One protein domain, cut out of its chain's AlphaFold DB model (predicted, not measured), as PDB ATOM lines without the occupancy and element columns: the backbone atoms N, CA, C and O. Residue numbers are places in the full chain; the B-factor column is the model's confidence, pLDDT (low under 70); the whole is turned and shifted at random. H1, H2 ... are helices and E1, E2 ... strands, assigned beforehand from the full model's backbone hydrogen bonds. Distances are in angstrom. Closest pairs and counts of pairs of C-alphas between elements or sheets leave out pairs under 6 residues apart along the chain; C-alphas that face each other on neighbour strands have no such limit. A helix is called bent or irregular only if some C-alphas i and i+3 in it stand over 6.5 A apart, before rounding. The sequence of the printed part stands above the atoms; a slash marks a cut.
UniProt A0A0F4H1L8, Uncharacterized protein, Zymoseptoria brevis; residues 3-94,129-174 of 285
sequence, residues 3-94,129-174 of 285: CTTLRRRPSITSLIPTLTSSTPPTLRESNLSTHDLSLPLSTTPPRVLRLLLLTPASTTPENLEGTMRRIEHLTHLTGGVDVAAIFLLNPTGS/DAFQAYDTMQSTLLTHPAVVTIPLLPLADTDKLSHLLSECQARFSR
ATOM      1  N   CYS A   3      91.512 -25.730-237.970       95.50
ATOM      2  CA  CYS A   3      91.411 -26.726-239.032       95.50
ATOM      3  C   CYS A   3      92.171 -26.315-240.309       95.50
ATOM      4  O   CYS A   3      91.974 -25.215-240.833       95.50
ATOM      5  N   THR A   4      92.961 -27.229-240.885       94.38
ATOM      6  CA  THR A   4      93.667 -27.039-242.173       94.38
ATOM      7  C   THR A   4      92.734 -26.694-243.338       94.38
ATOM      8  O   THR A   4      93.110 -25.979-244.273       94.38
ATOM      9  N   THR A   5      91.485 -27.168-243.297       93.25
ATOM     10  CA  THR A   5      90.500 -26.914-244.357       93.25
ATOM     11  C   THR A   5      90.075 -25.448-244.433       93.25
ATOM     12  O   THR A   5      89.632 -25.007-245.495       93.25
ATOM     13  N   LEU A   6      90.289 -24.650-243.375       93.12
ATOM     14  CA  LEU A   6      89.960 -23.221-243.372       93.12
ATOM     15  C   LEU A   6      90.695 -22.447-244.471       93.12
ATOM     16  O   LEU A   6      90.126 -21.522-245.046       93.12
ATOM     17  N   ARG A   7      91.915 -22.859-244.844       92.38
ATOM     18  CA  ARG A   7      92.662 -22.234-245.951       92.38
ATOM     19  C   ARG A   7      91.969 -22.389-247.301       92.38
ATOM     20  O   ARG A   7      92.126 -21.530-248.163       92.38
ATOM     21  N   ARG A   8      91.213 -23.478-247.475       92.50
ATOM     22  CA  ARG A   8      90.512 -23.814-248.721       92.50
ATOM     23  C   ARG A   8      89.169 -23.100-248.852       92.50
ATOM     24  O   ARG A   8      88.604 -23.118-249.938       92.50
ATOM     25  N   ARG A   9      88.654 -22.492-247.776       91.38
ATOM     26  CA  ARG A   9      87.375 -21.767-247.745       91.38
ATOM     27  C   ARG A   9      87.630 -20.288-248.068       91.38
ATOM     28  O   ARG A   9      88.081 -19.572-247.175       91.38
ATOM     29  N   PRO A  10      87.300 -19.787-249.277       88.38
ATOM     30  CA  PRO A  10      87.627 -18.412-249.675       88.38
ATOM     31  C   PRO A  10      87.033 -17.349-248.743       88.38
ATOM     32  O   PRO A  10      87.610 -16.283-248.558       88.38
ATOM     33  N   SER A  11      85.900 -17.664-248.111       89.31
ATOM     34  CA  SER A  11      85.223 -16.811-247.134       89.31
ATOM     35  C   SER A  11      85.932 -16.721-245.778       89.31
ATOM     36  O   SER A  11      85.514 -15.936-244.945       89.31
ATOM     37  N   ILE A  12      86.972 -17.513-245.514       91.00
ATOM     38  CA  ILE A  12      87.689 -17.525-244.225       91.00
ATOM     39  C   ILE A  12      89.205 -17.402-244.424       91.00
ATOM     40  O   ILE A  12      89.930 -17.116-243.476       91.00
ATOM     41  N   THR A  13      89.725 -17.531-245.647       90.06
ATOM     42  CA  THR A  13      91.169 -17.440-245.916       90.06
ATOM     43  C   THR A  13      91.808 -16.144-245.381       90.06
ATOM     44  O   THR A  13      92.943 -16.173-244.910       90.06
ATOM     45  N   SER A  14      91.075 -15.025-245.374       90.06
ATOM     46  CA  SER A  14      91.489 -13.730-244.797       90.06
ATOM     47  C   SER A  14      91.739 -13.758-243.285       90.06
ATOM     48  O   SER A  14      92.480 -12.917-242.785       90.06
ATOM     49  N   LEU A  15      91.148 -14.708-242.555       90.69
ATOM     50  CA  LEU A  15      91.306 -14.860-241.107       90.69
ATOM     51  C   LEU A  15      92.558 -15.631-240.709       90.69
ATOM     52  O   LEU A  15      92.998 -15.521-239.566       90.69
ATOM     53  N   ILE A  16      93.136 -16.408-241.624       92.56
ATOM     54  CA  ILE A  16      94.279 -17.271-241.316       92.56
ATOM     55  C   ILE A  16      95.447 -16.481-240.705       92.56
ATOM     56  O   ILE A  16      95.934 -16.917-239.664       92.56
ATOM     57  N   PRO A  17      95.855 -15.305-241.234       91.25
ATOM     58  CA  PRO A  17      96.904 -14.501-240.610       91.25
ATOM     59  C   PRO A  17      96.585 -14.113-239.161       91.25
ATOM     60  O   PRO A  17      97.475 -14.164-238.315       91.25
ATOM     61  N   THR A  18      95.324 -13.785-238.859       89.62
ATOM     62  CA  THR A  18      94.859 -13.441-237.505       89.62
ATOM     63  C   THR A  18      94.923 -14.645-236.567       89.62
ATOM     64  O   THR A  18      95.373 -14.499-235.436       89.62
ATOM     65  N   LEU A  19      94.539 -15.837-237.038       90.62
ATOM     66  CA  LEU A  19      94.590 -17.082-236.257       90.62
ATOM     67  C   LEU A  19      96.028 -17.565-236.000       90.62
ATOM     68  O   LEU A  19      96.302 -18.152-234.957       90.62
ATOM     69  N   THR A  20      96.940 -17.319-236.946       90.75
ATOM     70  CA  THR A  20      98.364 -17.686-236.837       90.75
ATOM     71  C   THR A  20      99.236 -16.601-236.206       90.75
ATOM     72  O   THR A  20     100.437 -16.809-236.032       90.75
ATOM     73  N   SER A  21      98.670 -15.424-235.919       86.44
ATOM     74  CA  SER A  21      99.413 -14.292-235.364       86.44
ATOM     75  C   SER A  21     100.050 -14.663-234.025       86.44
ATOM     76  O   SER A  21      99.524 -15.477-233.273       86.44
ATOM     77  N   SER A  22     101.175 -14.027-233.692       70.56
ATOM     78  CA  SER A  22     101.877 -14.211-232.412       70.56
ATOM     79  C   SER A  22     101.093 -13.699-231.197       70.56
ATOM     80  O   SER A  22     101.540 -13.861-230.061       70.56
ATOM     81  N   THR A  23      99.933 -13.076-231.417       72.69
ATOM     82  CA  THR A  23      99.042 -12.637-230.344       72.69
ATOM     83  C   THR A  23      98.231 -13.820-229.807       72.69
ATOM     84  O   THR A  23      97.681 -14.589-230.592       72.69
ATOM     85  N   PRO A  24      98.160 -14.008-228.476       74.12
ATOM     86  CA  PRO A  24      97.405 -15.108-227.905       74.12
ATOM     87  C   PRO A  24      95.907 -14.984-228.250       74.12
ATOM     88  O   PRO A  24      95.359 -13.881-228.167       74.12
ATOM     89  N   PRO A  25      95.244 -16.105-228.586       73.31
ATOM     90  CA  PRO A  25      95.807 -17.455-228.601       73.31
ATOM     91  C   PRO A  25      96.581 -17.752-229.898       73.31
ATOM     92  O   PRO A  25      96.033 -17.662-230.993       73.31
ATOM     93  N   THR A  26      97.842 -18.181-229.773       82.31
ATOM     94  CA  THR A  26      98.656 -18.672-230.894       82.31
ATOM     95  C   THR A  26      98.161 -20.052-231.308       82.31
ATOM     96  O   THR A  26      98.596 -21.088-230.797       82.31
ATOM     97  N   LEU A  27      97.192 -20.084-232.222       90.94
ATOM     98  CA  LEU A  27      96.592 -21.333-232.664       90.94
ATOM     99  C   LEU A  27      97.486 -22.013-233.699       90.94
ATOM    100  O   LEU A  27      97.806 -21.460-234.747       90.94
ATOM    101  N   ARG A  28      97.863 -23.259-233.408       93.38
ATOM    102  CA  ARG A  28      98.515 -24.138-234.383       93.38
ATOM    103  C   ARG A  28      97.486 -24.731-235.335       93.38
ATOM    104  O   ARG A  28      96.383 -25.082-234.917       93.38
ATOM    105  N   GLU A  29      97.871 -24.856-236.591       95.00
ATOM    106  CA  GLU A  29      97.085 -25.552-237.603       95.00
ATOM    107  C   GLU A  29      97.108 -27.064-237.334       95.00
ATOM    108  O   GLU A  29      98.162 -27.622-237.021       95.00
ATOM    109  N   SER A  30      95.958 -27.727-237.428       95.31
ATOM    110  CA  SER A  30      95.828 -29.178-237.277       95.31
ATOM    111  C   SER A  30      94.684 -29.728-238.133       95.31
ATOM    112  O   SER A  30      93.841 -28.988-238.645       95.31
ATOM    113  N   ASN A  31      94.664 -31.047-238.331       94.81
ATOM    114  CA  ASN A  31      93.586 -31.711-239.055       94.81
ATOM    115  C   ASN A  31      92.402 -31.971-238.110       94.81
ATOM    116  O   ASN A  31      92.326 -33.020-237.480       94.81
ATOM    117  N   LEU A  32      91.520 -30.980-237.970       92.31
ATOM    118  CA  LEU A  32      90.290 -31.098-237.186       92.31
ATOM    119  C   LEU A  32      89.165 -31.555-238.120       92.31
ATOM    120  O   LEU A  32      88.787 -30.821-239.031       92.31
ATOM    121  N   SER A  33      88.629 -32.755-237.914       88.62
ATOM    122  CA  SER A  33      87.552 -33.295-238.756       88.62
ATOM    123  C   SER A  33      86.179 -32.709-238.416       88.62
ATOM    124  O   SER A  33      85.329 -32.593-239.295       88.62
ATOM    125  N   THR A  34      85.956 -32.320-237.156       90.44
ATOM    126  CA  THR A  34      84.606 -32.034-236.642       90.44
ATOM    127  C   THR A  34      84.289 -30.550-236.468       90.44
ATOM    128  O   THR A  34      83.130 -30.158-236.553       90.44
ATOM    129  N   HIS A  35      85.296 -29.702-236.258       95.69
ATOM    130  CA  HIS A  35      85.118 -28.285-235.931       95.69
ATOM    131  C   HIS A  35      86.233 -27.418-236.526       95.69
ATOM    132  O   HIS A  35      87.259 -27.918-236.984       95.69
ATOM    133  N   ASP A  36      86.030 -26.100-236.524       96.69
ATOM    134  CA  ASP A  36      86.955 -25.163-237.162       96.69
ATOM    135  C   ASP A  36      88.076 -24.722-236.205       96.69
ATOM    136  O   ASP A  36      89.227 -24.628-236.637       96.69
ATOM    137  N   LEU A  37      87.779 -24.488-234.917       96.62
ATOM    138  CA  LEU A  37      88.766 -24.115-233.889       96.62
ATOM    139  C   LEU A  37      88.619 -24.946-232.608       96.62
ATOM    140  O   LEU A  37      87.512 -25.170-232.132       96.62
ATOM    141  N   SER A  38      89.747 -25.328-232.018       95.69
ATOM    142  CA  SER A  38      89.844 -25.977-230.705       95.69
ATOM    143  C   SER A  38      90.593 -25.059-229.742       95.69
ATOM    144  O   SER A  38      91.736 -24.676-230.018       95.69
ATOM    145  N   LEU A  39      89.979 -24.715-228.615       94.31
ATOM    146  CA  LEU A  39      90.583 -23.924-227.547       94.31
ATOM    147  C   LEU A  39      90.703 -24.780-226.277       94.31
ATOM    148  O   LEU A  39      89.678 -25.111-225.681       94.31
ATOM    149  N   PRO A  40      91.923 -25.138-225.837       92.81
ATOM    150  CA  PRO A  40      92.097 -25.843-224.575       92.81
ATOM    151  C   PRO A  40      91.729 -24.920-223.410       92.81
ATOM    152  O   PRO A  40      92.195 -23.774-223.337       92.81
ATOM    153  N   LEU A  41      90.899 -25.432-222.507       89.88
ATOM    154  CA  LEU A  41      90.468 -24.765-221.288       89.88
ATOM    155  C   LEU A  41      91.337 -25.264-220.132       89.88
ATOM    156  O   LEU A  41      91.617 -26.457-220.026       89.88
ATOM    157  N   SER A  42      91.786 -24.361-219.259       88.12
ATOM    158  CA  SER A  42      92.598 -24.742-218.092       88.12
ATOM    159  C   SER A  42      91.710 -25.193-216.931       88.12
ATOM    160  O   SER A  42      91.685 -24.558-215.879       88.12
ATOM    161  N   THR A  43      90.944 -26.257-217.147       83.62
ATOM    162  CA  THR A  43      90.081 -26.886-216.143       83.62
ATOM    163  C   THR A  43      90.678 -28.214-215.679       83.62
ATOM    164  O   THR A  43      91.540 -28.781-216.349       83.62
ATOM    165  N   THR A  44      90.199 -28.718-214.542       84.69
ATOM    166  CA  THR A  44      90.492 -30.073-214.060       84.69
ATOM    167  C   THR A  44      89.155 -30.795-213.864       84.69
ATOM    168  O   THR A  44      88.420 -30.398-212.958       84.69
ATOM    169  N   PRO A  45      88.800 -31.794-214.696       86.50
ATOM    170  CA  PRO A  45      89.584 -32.359-215.804       86.50
ATOM    171  C   PRO A  45      89.788 -31.376-216.980       86.50
ATOM    172  O   PRO A  45      89.038 -30.399-217.098       86.50
ATOM    173  N   PRO A  46      90.817 -31.587-217.829       88.31
ATOM    174  CA  PRO A  46      91.094 -30.729-218.980       88.31
ATOM    175  C   PRO A  46      89.940 -30.783-219.983       88.31
ATOM    176  O   PRO A  46      89.538 -31.855-220.421       88.31
ATOM    177  N   ARG A  47      89.415 -29.615-220.363       91.31
ATOM    178  CA  ARG A  47      88.296 -29.479-221.308       91.31
ATOM    179  C   ARG A  47      88.725 -28.722-222.556       91.31
ATOM    180  O   ARG A  47      89.730 -28.006-222.559       91.31
ATOM    181  N   VAL A  48      87.959 -28.862-223.635       93.75
ATOM    182  CA  VAL A  48      88.257 -28.228-224.926       93.75
ATOM    183  C   VAL A  48      87.008 -27.560-225.483       93.75
ATOM    184  O   VAL A  48      86.056 -28.238-225.859       93.75
ATOM    185  N   LEU A  49      87.059 -26.235-225.628       95.38
ATOM    186  CA  LEU A  49      86.037 -25.459-226.323       95.38
ATOM    187  C   LEU A  49      86.210 -25.606-227.838       95.38
ATOM    188  O   LEU A  49      87.231 -25.208-228.406       95.38
ATOM    189  N   ARG A  50      85.206 -26.183-228.491       96.12
ATOM    190  CA  ARG A  50      85.163 -26.445-229.932       96.12
ATOM    191  C   ARG A  50      84.272 -25.405-230.607       96.12
ATOM    192  O   ARG A  50      83.144 -25.164-230.189       96.12
ATOM    193  N   LEU A  51      84.780 -24.764-231.652       96.88
ATOM    194  CA  LEU A  51      84.101 -23.654-232.314       96.88
ATOM    195  C   LEU A  51      83.899 -23.927-233.803       96.88
ATOM    196  O   LEU A  51      84.814 -24.403-234.484       96.88
ATOM    197  N   LEU A  52      82.733 -23.544-234.320       97.19
ATOM    198  CA  LEU A  52      82.479 -23.417-235.758       97.19
ATOM    199  C   LEU A  52      82.577 -21.961-236.198       97.19
ATOM    200  O   LEU A  52      82.091 -21.059-235.517       97.19
ATOM    201  N   LEU A  53      83.178 -21.741-237.365       97.00
ATOM    202  CA  LEU A  53      83.217 -20.447-238.031       97.00
ATOM    203  C   LEU A  53      82.215 -20.455-239.186       97.00
ATOM    204  O   LEU A  53      82.399 -21.123-240.215       97.00
ATOM    205  N   LEU A  54      81.153 -19.682-239.002       96.88
ATOM    206  CA  LEU A  54      80.089 -19.486-239.973       96.88
ATOM    207  C   LEU A  54      80.260 -18.129-240.655       96.88
ATOM    208  O   LEU A  54      80.751 -17.166-240.071       96.88
ATOM    209  N   THR A  55      79.864 -18.062-241.918       95.94
ATOM    210  CA  THR A  55      79.862 -16.843-242.737       95.94
ATOM    211  C   THR A  55      78.525 -16.753-243.474       95.94
ATOM    212  O   THR A  55      77.829 -17.767-243.555       95.94
ATOM    213  N   PRO A  56      78.171 -15.619-244.102       95.75
ATOM    214  CA  PRO A  56      76.975 -15.535-244.945       95.75
ATOM    215  C   PRO A  56      76.936 -16.583-246.072       95.75
ATOM    216  O   PRO A  56      75.877 -17.046-246.467       95.75
ATOM    217  N   ALA A  57      78.094 -17.055-246.545       94.25
ATOM    218  CA  ALA A  57      78.151 -18.156-247.512       94.25
ATOM    219  C   ALA A  57      77.657 -19.502-246.939       94.25
ATOM    220  O   ALA A  57      77.371 -20.421-247.694       94.25
ATOM    221  N   SER A  58      77.571 -19.630-245.612       94.94
ATOM    222  CA  SER A  58      77.090 -20.836-244.921       94.94
ATOM    223  C   SER A  58      75.558 -20.895-244.846       94.94
ATOM    224  O   SER A  58      75.006 -21.940-244.529       94.94
ATOM    225  N   THR A  59      74.868 -19.786-245.139       95.50
ATOM    226  CA  THR A  59      73.397 -19.691-245.137       95.50
ATOM    227  C   THR A  59      72.805 -19.729-246.542       95.50
ATOM    228  O   THR A  59      71.594 -19.582-246.698       95.50
ATOM    229  N   THR A  60      73.628 -19.878-247.584       94.75
ATOM    230  CA  THR A  60      73.110 -20.050-248.943       94.75
ATOM    231  C   THR A  60      72.383 -21.394-249.034       94.75
ATOM    232  O   THR A  60      72.825 -22.356-248.403       94.75
ATOM    233  N   PRO A  61      71.289 -21.513-249.808       94.88
ATOM    234  CA  PRO A  61      70.506 -22.753-249.874       94.88
ATOM    235  C   PRO A  61      71.337 -23.997-250.228       94.88
ATOM    236  O   PRO A  61      71.085 -25.076-249.710       94.88
ATOM    237  N   GLU A  62      72.366 -23.826-251.060       95.62
ATOM    238  CA  GLU A  62      73.328 -24.866-251.451       95.62
ATOM    239  C   GLU A  62      74.212 -25.371-250.293       95.62
ATOM    240  O   GLU A  62      74.599 -26.537-250.281       95.62
ATOM    241  N   ASN A  63      74.527 -24.517-249.312       94.62
ATOM    242  CA  ASN A  63      75.447 -24.829-248.213       94.62
ATOM    243  C   ASN A  63      74.735 -25.010-246.868       94.62
ATOM    244  O   ASN A  63      75.343 -25.526-245.927       94.62
ATOM    245  N   LEU A  64      73.478 -24.574-246.754       95.31
ATOM    246  CA  LEU A  64      72.734 -24.544-245.500       95.31
ATOM    247  C   LEU A  64      72.587 -25.945-244.902       95.31
ATOM    248  O   LEU A  64      72.959 -26.151-243.754       95.31
ATOM    249  N   GLU A  65      72.133 -26.924-245.685       95.44
ATOM    250  CA  GLU A  65      71.938 -28.301-245.209       95.44
ATOM    251  C   GLU A  65      73.255 -28.937-244.736       95.44
ATOM    252  O   GLU A  65      73.325 -29.538-243.664       95.44
ATOM    253  N   GLY A  66      74.338 -28.751-245.498       94.81
ATOM    254  CA  GLY A  66      75.671 -29.204-245.097       94.81
ATOM    255  C   GLY A  66      76.170 -28.508-243.827       94.81
ATOM    256  O   GLY A  66      76.824 -29.131-242.993       94.81
ATOM    257  N   THR A  67      75.836 -27.230-243.648       95.44
ATOM    258  CA  THR A  67      76.168 -26.462-242.443       95.44
ATOM    259  C   THR A  67      75.372 -26.955-241.236       95.44
ATOM    260  O   THR A  67      75.966 -27.145-240.177       95.44
ATOM    261  N   MET A  68      74.078 -27.242-241.398       96.06
ATOM    262  CA  MET A  68      73.236 -27.797-240.335       96.06
ATOM    263  C   MET A  68      73.738 -29.163-239.877       96.06
ATOM    264  O   MET A  68      73.975 -29.333-238.687       96.06
ATOM    265  N   ARG A  69      74.065 -30.080-240.799       94.88
ATOM    266  CA  ARG A  69      74.677 -31.375-240.442       94.88
ATOM    267  C   ARG A  69      75.981 -31.222-239.661       94.88
ATOM    268  O   ARG A  69      76.256 -31.992-238.748       94.88
ATOM    269  N   ARG A  70      76.811 -30.231-240.011       94.12
ATOM    270  CA  ARG A  70      78.053 -29.945-239.267       94.12
ATOM    271  C   ARG A  70      77.769 -29.434-237.858       94.12
ATOM    272  O   ARG A  70      78.505 -29.788-236.943       94.12
ATOM    273  N   ILE A  71      76.743 -28.601-237.696       95.12
ATOM    274  CA  ILE A  71      76.314 -28.096-236.390       95.12
ATOM    275  C   ILE A  71      75.764 -29.240-235.536       95.12
ATOM    276  O   ILE A  71      76.230 -29.407-234.415       95.12
ATOM    277  N   GLU A  72      74.875 -30.068-236.087       94.62
ATOM    278  CA  GLU A  72      74.336 -31.264-235.425       94.62
ATOM    279  C   GLU A  72      75.448 -32.218-234.986       94.62
ATOM    280  O   GLU A  72      75.500 -32.668-233.845       94.62
ATOM    281  N   HIS A  73      76.382 -32.509-235.889       93.69
ATOM    282  CA  HIS A  73      77.509 -33.374-235.579       93.69
ATOM    283  C   HIS A  73      78.378 -32.796-234.457       93.69
ATOM    284  O   HIS A  73      78.805 -33.530-233.568       93.69
ATOM    285  N   LEU A  74      78.614 -31.478-234.458       93.81
ATOM    286  CA  LEU A  74      79.336 -30.831-233.369       93.81
ATOM    287  C   LEU A  74      78.568 -30.919-232.044       93.81
ATOM    288  O   LEU A  74      79.191 -31.177-231.020       93.81
ATOM    289  N   THR A  75      77.247 -30.725-232.049       92.69
ATOM    290  CA  THR A  75      76.435 -30.833-230.829       92.69
ATOM    291  C   THR A  75      76.407 -32.242-230.269       92.69
ATOM    292  O   THR A  75      76.498 -32.402-229.058       92.69
ATOM    293  N   HIS A  76      76.337 -33.265-231.119       91.56
ATOM    294  CA  HIS A  76      76.329 -34.650-230.655       91.56
ATOM    295  C   HIS A  76      77.676 -35.084-230.069       91.56
ATOM    296  O   HIS A  76      77.693 -35.905-229.162       91.56
ATOM    297  N   LEU A  77      78.792 -34.509-230.534       89.31
ATOM    298  CA  LEU A  77      80.136 -34.924-230.120       89.31
ATOM    299  C   LEU A  77      80.393 -34.783-228.611       89.31
ATOM    300  O   LEU A  77      81.190 -35.535-228.070       89.31
ATOM    301  N   THR A  78      79.767 -33.805-227.958       85.94
ATOM    302  CA  THR A  78      79.975 -33.489-226.532       85.94
ATOM    303  C   THR A  78      78.657 -33.224-225.804       85.94
ATOM    304  O   THR A  78      78.613 -32.482-224.822       85.94
ATOM    305  N   GLY A  79      77.536 -33.717-226.345       87.94
ATOM    306  CA  GLY A  79      76.200 -33.434-225.804       87.94
ATOM    307  C   GLY A  79      75.864 -31.936-225.717       87.94
ATOM    308  O   GLY A  79      75.134 -31.507-224.828       87.94
ATOM    309  N   GLY A  80      76.440 -31.108-226.594       88.19
ATOM    310  CA  GLY A  80      76.272 -29.654-226.586       88.19
ATOM    311  C   GLY A  80      77.133 -28.912-225.556       88.19
ATOM    312  O   GLY A  80      77.020 -27.691-225.433       88.19
ATOM    313  N   VAL A  81      78.026 -29.602-224.845       90.56
ATOM    314  CA  VAL A  81      78.938 -28.995-223.867       90.56
ATOM    315  C   VAL A  81      80.208 -28.499-224.557       90.56
ATOM    316  O   VAL A  81      80.742 -29.150-225.450       90.56
ATOM    317  N   ASP A  82      80.715 -27.332-224.150       93.56
ATOM    318  CA  ASP A  82      81.944 -26.731-224.695       93.56
ATOM    319  C   ASP A  82      81.943 -26.578-226.221       93.56
ATOM    320  O   ASP A  82      82.976 -26.711-226.882       93.56
ATOM    321  N   VAL A  83      80.782 -26.261-226.790       95.31
ATOM    322  CA  VAL A  83      80.629 -25.962-228.214       95.31
ATOM    323  C   VAL A  83      80.026 -24.578-228.410       95.31
ATOM    324  O   VAL A  83      79.176 -24.131-227.643       95.31
ATOM    325  N   ALA A  84      80.468 -23.874-229.447       96.12
ATOM    326  CA  ALA A  84      79.828 -22.637-229.885       96.12
ATOM    327  C   ALA A  84      80.013 -22.415-231.387       96.12
ATOM    328  O   ALA A  84      80.922 -22.959-232.018       96.12
ATOM    329  N   ALA A  85      79.177 -21.560-231.962       96.94
ATOM    330  CA  ALA A  85      79.352 -21.072-233.321       96.94
ATOM    331  C   ALA A  85      79.623 -19.566-233.305       96.94
ATOM    332  O   ALA A  85      78.978 -18.803-232.591       96.94
ATOM    333  N   ILE A  86      80.574 -19.122-234.122       97.19
ATOM    334  CA  ILE A  86      80.863 -17.708-234.352       97.19
ATOM    335  C   ILE A  86      80.431 -17.380-235.775       97.19
ATOM    336  O   ILE A  86      80.936 -17.963-236.735       97.19
ATOM    337  N   PHE A  87      79.514 -16.428-235.910       97.44
ATOM    338  CA  PHE A  87      79.031 -15.951-237.195       97.44
ATOM    339  C   PHE A  87      79.758 -14.668-237.593       97.44
ATOM    340  O   PHE A  87      79.579 -13.609-236.994       97.44
ATOM    341  N   LEU A  88      80.593 -14.757-238.620       95.44
ATOM    342  CA  LEU A  88      81.411 -13.661-239.121       95.44
ATOM    343  C   LEU A  88      80.582 -12.805-240.079       95.44
ATOM    344  O   LEU A  88      80.326 -13.221-241.206       95.44
ATOM    345  N   LEU A  89      80.191 -11.605-239.653       93.88
ATOM    346  CA  LEU A  89      79.374 -10.706-240.474       93.88
ATOM    347  C   LEU A  89      80.183 -10.124-241.644       93.88
ATOM    348  O   LEU A  89      79.676 -10.036-242.756       93.88
ATOM    349  N   ASN A  90      81.459  -9.793-241.417       89.88
ATOM    350  CA  ASN A  90      82.365  -9.275-242.449       89.88
ATOM    351  C   ASN A  90      83.619 -10.154-242.575       89.88
ATOM    352  O   ASN A  90      84.679  -9.794-242.063       89.88
ATOM    353  N   PRO A  91      83.527 -11.319-243.238       79.25
ATOM    354  CA  PRO A  91      84.645 -12.258-243.346       79.25
ATOM    355  C   PRO A  91      85.853 -11.695-244.110       79.25
ATOM    356  O   PRO A  91      87.009 -11.985-243.796       79.25
ATOM    357  N   THR A  92      85.603 -10.878-245.131       75.69
ATOM    358  CA  THR A  92      86.647 -10.184-245.881       75.69
ATOM    359  C   THR A  92      87.025  -8.935-245.097       75.69
ATOM    360  O   THR A  92      86.402  -7.887-245.263       75.69
ATOM    361  N   GLY A  93      87.994  -9.070-244.186       62.62
ATOM    362  CA  GLY A  93      88.481  -7.966-243.362       62.62
ATOM    363  C   GLY A  93      88.694  -6.693-244.185       62.62
ATOM    364  O   GLY A  93      89.123  -6.749-245.339       62.62
ATOM    365  N   SER A  94      88.357  -5.546-243.593       51.78
ATOM    366  CA  SER A  94      88.468  -4.210-244.186       51.78
ATOM    367  C   SER A  94      89.936  -3.855-244.484       51.78
ATOM    368  O   SER A  94      90.533  -3.006-243.822       51.78
ATOM    369  N   ASP A 129      72.979  -7.612-245.892       89.81
ATOM    370  CA  ASP A 129      72.898  -9.018-246.310       89.81
ATOM    371  C   ASP A 129      73.515  -9.952-245.258       89.81
ATOM    372  O   ASP A 129      72.999 -11.038-244.997       89.81
ATOM    373  N   ALA A 130      74.598  -9.520-244.602       91.75
ATOM    374  CA  ALA A 130      75.251 -10.309-243.560       91.75
ATOM    375  C   ALA A 130      74.393 -10.458-242.294       91.75
ATOM    376  O   ALA A 130      74.364 -11.538-241.702       91.75
ATOM    377  N   PHE A 131      73.683  -9.402-241.887       94.50
ATOM    378  CA  PHE A 131      72.735  -9.481-240.770       94.50
ATOM    379  C   PHE A 131      71.523 -10.342-241.121       94.50
ATOM    380  O   PHE A 131      71.132 -11.185-240.323       94.50
ATOM    381  N   GLN A 132      70.987 -10.214-242.337       95.31
ATOM    382  CA  GLN A 132      69.899 -11.082-242.790       95.31
ATOM    383  C   GLN A 132      70.323 -12.559-242.808       95.31
ATOM    384  O   GLN A 132      69.555 -13.438-242.408       95.31
ATOM    385  N   ALA A 133      71.552 -12.847-243.243       95.88
ATOM    386  CA  ALA A 133      72.123 -14.186-243.192       95.88
ATOM    387  C   ALA A 133      72.234 -14.698-241.745       95.88
ATOM    388  O   ALA A 133      71.849 -15.832-241.462       95.88
ATOM    389  N   TYR A 134      72.701 -13.859-240.820       96.94
ATOM    390  CA  TYR A 134      72.752 -14.187-239.396       96.94
ATOM    391  C   TYR A 134      71.361 -14.507-238.824       96.94
ATOM    392  O   TYR A 134      71.194 -15.560-238.212       96.94
ATOM    393  N   ASP A 135      70.353 -13.670-239.085       96.75
ATOM    394  CA  ASP A 135      68.974 -13.890-238.624       96.75
ATOM    395  C   ASP A 135      68.383 -15.181-239.213       96.75
ATOM    396  O   ASP A 135      67.686 -15.941-238.533       96.75
ATOM    397  N   THR A 136      68.705 -15.474-240.475       96.38
ATOM    398  CA  THR A 136      68.317 -16.725-241.139       96.38
ATOM    399  C   THR A 136      68.962 -17.928-240.451       96.38
ATOM    400  O   THR A 136      68.276 -18.902-240.150       96.38
ATOM    401  N   MET A 137      70.259 -17.865-240.138       96.88
ATOM    402  CA  MET A 137      70.942 -18.930-239.397       96.88
ATOM    403  C   MET A 137      70.337 -19.110-238.002       96.88
ATOM    404  O   MET A 137      70.036 -20.230-237.600       96.88
ATOM    405  N   GLN A 138      70.111 -18.015-237.279       95.81
ATOM    406  CA  GLN A 138      69.567 -18.053-235.926       95.81
ATOM    407  C   GLN A 138      68.149 -18.639-235.897       95.81
ATOM    408  O   GLN A 138      67.866 -19.516-235.086       95.81
ATOM    409  N   SER A 139      67.267 -18.206-236.799       95.69
ATOM    410  CA  SER A 139      65.910 -18.762-236.910       95.69
ATOM    411  C   SER A 139      65.910 -20.230-237.344       95.69
ATOM    412  O   SER A 139      65.123 -21.018-236.821       95.69
ATOM    413  N   THR A 140      66.826 -20.625-238.233       95.69
ATOM    414  CA  THR A 140      66.996 -22.032-238.626       95.69
ATOM    415  C   THR A 140      67.417 -22.879-237.427       95.69
ATOM    416  O   THR A 140      66.805 -23.908-237.175       95.69
ATOM    417  N   LEU A 141      68.390 -22.425-236.631       94.62
ATOM    418  CA  LEU A 141      68.828 -23.142-235.429       94.62
ATOM    419  C   LEU A 141      67.706 -23.289-234.395       94.62
ATOM    420  O   LEU A 141      67.537 -24.366-233.843       94.62
ATOM    421  N   LEU A 142      66.906 -22.240-234.180       93.38
ATOM    422  CA  LEU A 142      65.787 -22.268-233.230       93.38
ATOM    423  C   LEU A 142      64.629 -23.178-233.661       93.38
ATOM    424  O   LEU A 142      63.823 -23.580-232.827       93.38
ATOM    425  N   THR A 143      64.506 -23.455-234.957       94.62
ATOM    426  CA  THR A 143      63.439 -24.303-235.506       94.62
ATOM    427  C   THR A 143      63.896 -25.736-235.763       94.62
ATOM    428  O   THR A 143      63.058 -26.589-236.054       94.62
ATOM    429  N   HIS A 144      65.198 -26.021-235.642       93.50
ATOM    430  CA  HIS A 144      65.750 -27.337-235.926       93.50
ATOM    431  C   HIS A 144      65.613 -28.266-234.708       93.50
ATOM    432  O   HIS A 144      66.258 -28.028-233.690       93.50
ATOM    433  N   PRO A 145      64.833 -29.360-234.788       87.19
ATOM    434  CA  PRO A 145      64.530 -30.198-233.623       87.19
ATOM    435  C   PRO A 145      65.732 -31.004-233.105       87.19
ATOM    436  O   PRO A 145      65.743 -31.408-231.951       87.19
ATOM    437  N   ALA A 146      66.724 -31.258-233.963       82.12
ATOM    438  CA  ALA A 146      67.887 -32.092-233.651       82.12
ATOM    439  C   ALA A 146      69.100 -31.319-233.102       82.12
ATOM    440  O   ALA A 146      70.095 -31.930-232.729       82.12
ATOM    441  N   VAL A 147      69.056 -29.984-233.078       80.81
ATOM    442  CA  VAL A 147      70.203 -29.179-232.645       80.81
ATOM    443  C   VAL A 147      69.987 -28.750-231.201       80.81
ATOM    444  O   VAL A 147      69.153 -27.893-230.920       80.81
ATOM    445  N   VAL A 148      70.779 -29.314-230.285       76.75
ATOM    446  CA  VAL A 148      70.921 -28.766-228.928       76.75
ATOM    447  C   VAL A 148      71.367 -27.313-229.059       76.75
ATOM    448  O   VAL A 148      72.289 -27.022-229.822       76.75
ATOM    449  N   THR A 149      70.700 -26.395-228.357       83.44
ATOM    450  CA  THR A 149      70.879 -24.944-228.516       83.44
ATOM    451  C   THR A 149      72.338 -24.526-228.303       83.44
ATOM    452  O   THR A 149      72.759 -24.254-227.179       83.44
ATOM    453  N   ILE A 150      73.122 -24.435-229.384       92.38
ATOM    454  CA  ILE A 150      74.479 -23.890-229.312       92.38
ATOM    455  C   ILE A 150      74.438 -22.367-229.321       92.38
ATOM    456  O   ILE A 150      73.668 -21.763-230.075       92.38
ATOM    457  N   PRO A 151      75.304 -21.708-228.537       94.50
ATOM    458  CA  PRO A 151      75.424 -20.267-228.603       94.50
ATOM    459  C   PRO A 151      75.986 -19.860-229.970       94.50
ATOM    460  O   PRO A 151      77.080 -20.274-230.365       94.50
ATOM    461  N   LEU A 152      75.231 -19.020-230.680       95.94
ATOM    462  CA  LEU A 152      75.649 -18.375-231.921       95.94
ATOM    463  C   LEU A 152      76.067 -16.931-231.620       95.94
ATOM    464  O   LEU A 152      75.242 -16.110-231.224       95.94
ATOM    465  N   LEU A 153      77.349 -16.613-231.801       96.19
ATOM    466  CA  LEU A 153      77.902 -15.292-231.507       96.19
ATOM    467  C   LEU A 153      78.152 -14.505-232.801       96.19
ATOM    468  O   LEU A 153      79.002 -14.915-233.596       96.19
ATOM    469  N   PRO A 154      77.486 -13.358-233.020       96.81
ATOM    470  CA  PRO A 154      77.794 -12.498-234.152       96.81
ATOM    471  C   PRO A 154      79.118 -11.757-233.927       96.81
ATOM    472  O   PRO A 154      79.346 -11.154-232.876       96.81
ATOM    473  N   LEU A 155      79.981 -11.745-234.942       94.94
ATOM    474  CA  LEU A 155      81.248 -11.024-234.934       94.94
ATOM    475  C   LEU A 155      81.337 -10.081-236.137       94.94
ATOM    476  O   LEU A 155      81.435 -10.511-237.285       94.94
ATOM    477  N   ALA A 156      81.320  -8.777-235.855       92.12
ATOM    478  CA  ALA A 156      81.337  -7.733-236.880       92.12
ATOM    479  C   ALA A 156      82.686  -7.603-237.598       92.12
ATOM    480  O   ALA A 156      82.711  -7.394-238.808       92.12
ATOM    481  N   ASP A 157      83.791  -7.732-236.858       90.00
ATOM    482  CA  ASP A 157      85.145  -7.514-237.364       90.00
ATOM    483  C   ASP A 157      86.014  -8.738-237.082       90.00
ATOM    484  O   ASP A 157      86.115  -9.196-235.942       90.00
ATOM    485  N   THR A 158      86.709  -9.221-238.107       88.81
ATOM    486  CA  THR A 158      87.647 -10.347-238.013       88.81
ATOM    487  C   THR A 158      88.796 -10.094-237.041       88.81
ATOM    488  O   THR A 158      89.280 -11.022-236.399       88.81
ATOM    489  N   ASP A 159      89.200  -8.834-236.879       88.44
ATOM    490  CA  ASP A 159      90.301  -8.436-235.993       88.44
ATOM    491  C   ASP A 159      89.955  -8.632-234.512       88.44
ATOM    492  O   ASP A 159      90.837  -8.785-233.671       88.44
ATOM    493  N   LYS A 160      88.657  -8.667-234.183       90.31
ATOM    494  CA  LYS A 160      88.172  -8.928-232.822       90.31
ATOM    495  C   LYS A 160      88.163 -10.415-232.481       90.31
ATOM    496  O   LYS A 160      87.972 -10.750-231.315       90.31
ATOM    497  N   LEU A 161      88.375 -11.302-233.459       92.62
ATOM    498  CA  LEU A 161      88.337 -12.744-233.230       92.62
ATOM    499  C   LEU A 161      89.421 -13.173-232.241       92.62
ATOM    500  O   LEU A 161      89.109 -13.850-231.272       92.62
ATOM    501  N   SER A 162      90.672 -12.742-232.423       91.69
ATOM    502  CA  SER A 162      91.766 -13.101-231.506       91.69
ATOM    503  C   SER A 162      91.489 -12.641-230.073       91.69
ATOM    504  O   SER A 162      91.663 -13.415-229.132       91.69
ATOM    505  N   HIS A 163      90.974 -11.418-229.908       92.12
ATOM    506  CA  HIS A 163      90.563 -10.894-228.606       92.12
ATOM    507  C   HIS A 163      89.441 -11.732-227.985       92.12
ATOM    508  O   HIS A 163      89.525 -12.077-226.811       92.12
ATOM    509  N   LEU A 164      88.415 -12.090-228.762       93.69
ATOM    510  CA  LEU A 164      87.311 -12.926-228.291       93.69
ATOM    511  C   LEU A 164      87.802 -14.312-227.855       93.69
ATOM    512  O   LEU A 164      87.447 -14.764-226.772       93.69
ATOM    513  N   LEU A 165      88.659 -14.963-228.644       93.31
ATOM    514  CA  LEU A 165      89.205 -16.280-228.301       93.31
ATOM    515  C   LEU A 165      90.081 -16.215-227.037       93.31
ATOM    516  O   LEU A 165      90.002 -17.102-226.188       93.31
ATOM    517  N   SER A 166      90.873 -15.147-226.888       91.31
ATOM    518  CA  SER A 166      91.675 -14.881-225.687       91.31
ATOM    519  C   SER A 166      90.795 -14.640-224.462       91.31
ATOM    520  O   SER A 166      91.051 -15.194-223.393       91.31
ATOM    521  N   GLU A 167      89.710 -13.874-224.614       91.75
ATOM    522  CA  GLU A 167      88.739 -13.646-223.547       91.75
ATOM    523  C   GLU A 167      88.051 -14.951-223.133       91.75
ATOM    524  O   GLU A 167      87.978 -15.238-221.939       91.75
ATOM    525  N   CYS A 168      87.593 -15.766-224.089       89.88
ATOM    526  CA  CYS A 168      87.023 -17.083-223.812       89.88
ATOM    527  C   CYS A 168      88.009 -17.930-223.006       89.88
ATOM    528  O   CYS A 168      87.675 -18.380-221.912       89.88
ATOM    529  N   GLN A 169      89.247 -18.074-223.485       88.75
ATOM    530  CA  GLN A 169      90.266 -18.849-222.785       88.75
ATOM    531  C   GLN A 169      90.514 -18.306-221.370       88.75
ATOM    532  O   GLN A 169      90.445 -19.051-220.400       88.75
ATOM    533  N   ALA A 170      90.704 -16.995-221.215       88.81
ATOM    534  CA  ALA A 170      90.940 -16.373-219.914       88.81
ATOM    535  C   ALA A 170      89.751 -16.496-218.948       88.81
ATOM    536  O   ALA A 170      89.948 -16.480-217.731       88.81
ATOM    537  N   ARG A 171      88.518 -16.571-219.462       86.38
ATOM    538  CA  ARG A 171      87.307 -16.726-218.648       86.38
ATOM    539  C   ARG A 171      87.119 -18.162-218.184       86.38
ATOM    540  O   ARG A 171      86.846 -18.352-217.006       86.38
ATOM    541  N   PHE A 172      87.311 -19.133-219.070       83.25
ATOM    542  CA  PHE A 172      87.136 -20.554-218.762       83.25
ATOM    543  C   PHE A 172      88.342 -21.180-218.046       83.25
ATOM    544  O   PHE A 172      88.188 -22.170-217.344       83.25
ATOM    545  N   SER A 173      89.536 -20.592-218.161       80.12
ATOM    546  CA  SER A 173      90.725 -21.013-217.403       80.12
ATOM    547  C   SER A 173      90.738 -20.532-215.951       80.12
ATOM    548  O   SER A 173      91.632 -20.906-215.193       80.12
ATOM    549  N   ARG A 174      89.810 -19.659-215.536       75.69
ATOM    550  CA  ARG A 174      89.718 -19.294-214.119       75.69
ATOM    551  C   ARG A 174      89.079 -20.474-213.401       75.69
ATOM    552  O   ARG A 174      87.937 -20.776-213.741       75.69
TER     553      ARG A 174
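AT A GLANCE: This is residues 3 to 94 and 129 to 174 of the 285 residues of an uncharacterized protein of Zymoseptoria brevis (UniProt A0A0F4H1L8). A strongly twisted sheet of four strands forms the middle, with H3 along E2 and E3 on one face, H5 on the opposite face, and H4 along E3 and E4. The short helices H1 and H2 make a corner off the sheet, and farther along H2, at Thr 18, it only just touches H5, which meets it with residues 161 to 162 alone. The printed part has 138 residues, with named elements in the order H1 H2 E1 E2 H3 E3 H4 E4 H5; the sheet's order is E1 E2 E3 E4, mixed, and the class is mixed, helices and strands. It is compact, with a radius of gyration of the C-alphas of 14.4 A, and spans 37 by 36 by 25 A.

IN THESE COORDINATES: H1, residues 4 to 8, begins at C-alpha 4 (93.667, -27.039, -242.173); it is neither bent nor irregular, but only just: C-alphas 4 and 7 are 6.2 A apart. H2, residues 13 to 20, is only just irregular, with C-alphas 14 and 17 6.9 A apart. E1 is residues 37 to 41 and E2 residues 47 to 54, 22.7 A long. H3, residues 61 to 77, measures 25.1 A and is irregular, with C-alphas 62 and 65 7.3 A apart. E3 is residues 83 to 88, H4 residues 129 to 143, 21.0 A long, and E4 residues 152 to 155. H5, residues 160 to 172, measures 18.3 A and ends at C-alpha 172 (87.136, -20.554, -218.762).

HOW THE PARTS SIT: E1 and E2 form an antiparallel hairpin at 154 degrees, with N 39 and O 49 2.8 A apart. E2 and E3 are parallel at 29 degrees, with N 86 and O 52 at 2.8 A; E2, H3, E3 form a strand-helix-strand unit, two parallel strands joined through a helix, with a right-handed crossover. E3 and E4 are parallel at 34 degrees, with N 153 and O 85 at 2.8 A. Three layers, helices on both faces of a sheet, hold H3 and H4 on one face and H5 on the other. H3 is over E2 and E3, at a height over the sheet of 10.2 A; its closest C-alphas to E3 are Thr 75 and Val 83, 6.9 A. H4's height over the sheet is 9.4 A, with Phe 87 of E3 and Tyr 134 the closest C-alphas, 6.9 A. H5 comes closest to E1 at the C-alphas of Leu 41 and Phe 172, 5.9 A. H2 and H5 only just touch, with 3 pairs of C-alphas within 8 A, the closest Thr 18 and Ser 162. H1 and H2 touch only at the corner, C-alphas Arg 7 and Thr 13 at 5.0 A. Each O i to N i+4 pair is within hydrogen-bond range in H4 and H5; the counts are 11 of 13 in H3, 2 of 4 in H2 and 0 of 1 in H1, where 2 of 2 O i to N i+3 pairs are.

THE WHOLE: The two farthest C-alphas, Thr 44 and Asp 129, are 42.3 A apart. Residues 95 to 128 are not printed, and C-alphas 94 and 129 are 16.4 A apart across the cut. The link from H2 to E1, residues 21 to 36, is long. The mean pLDDT of the printed part is 90.9; residues 93 to 94 are under 70.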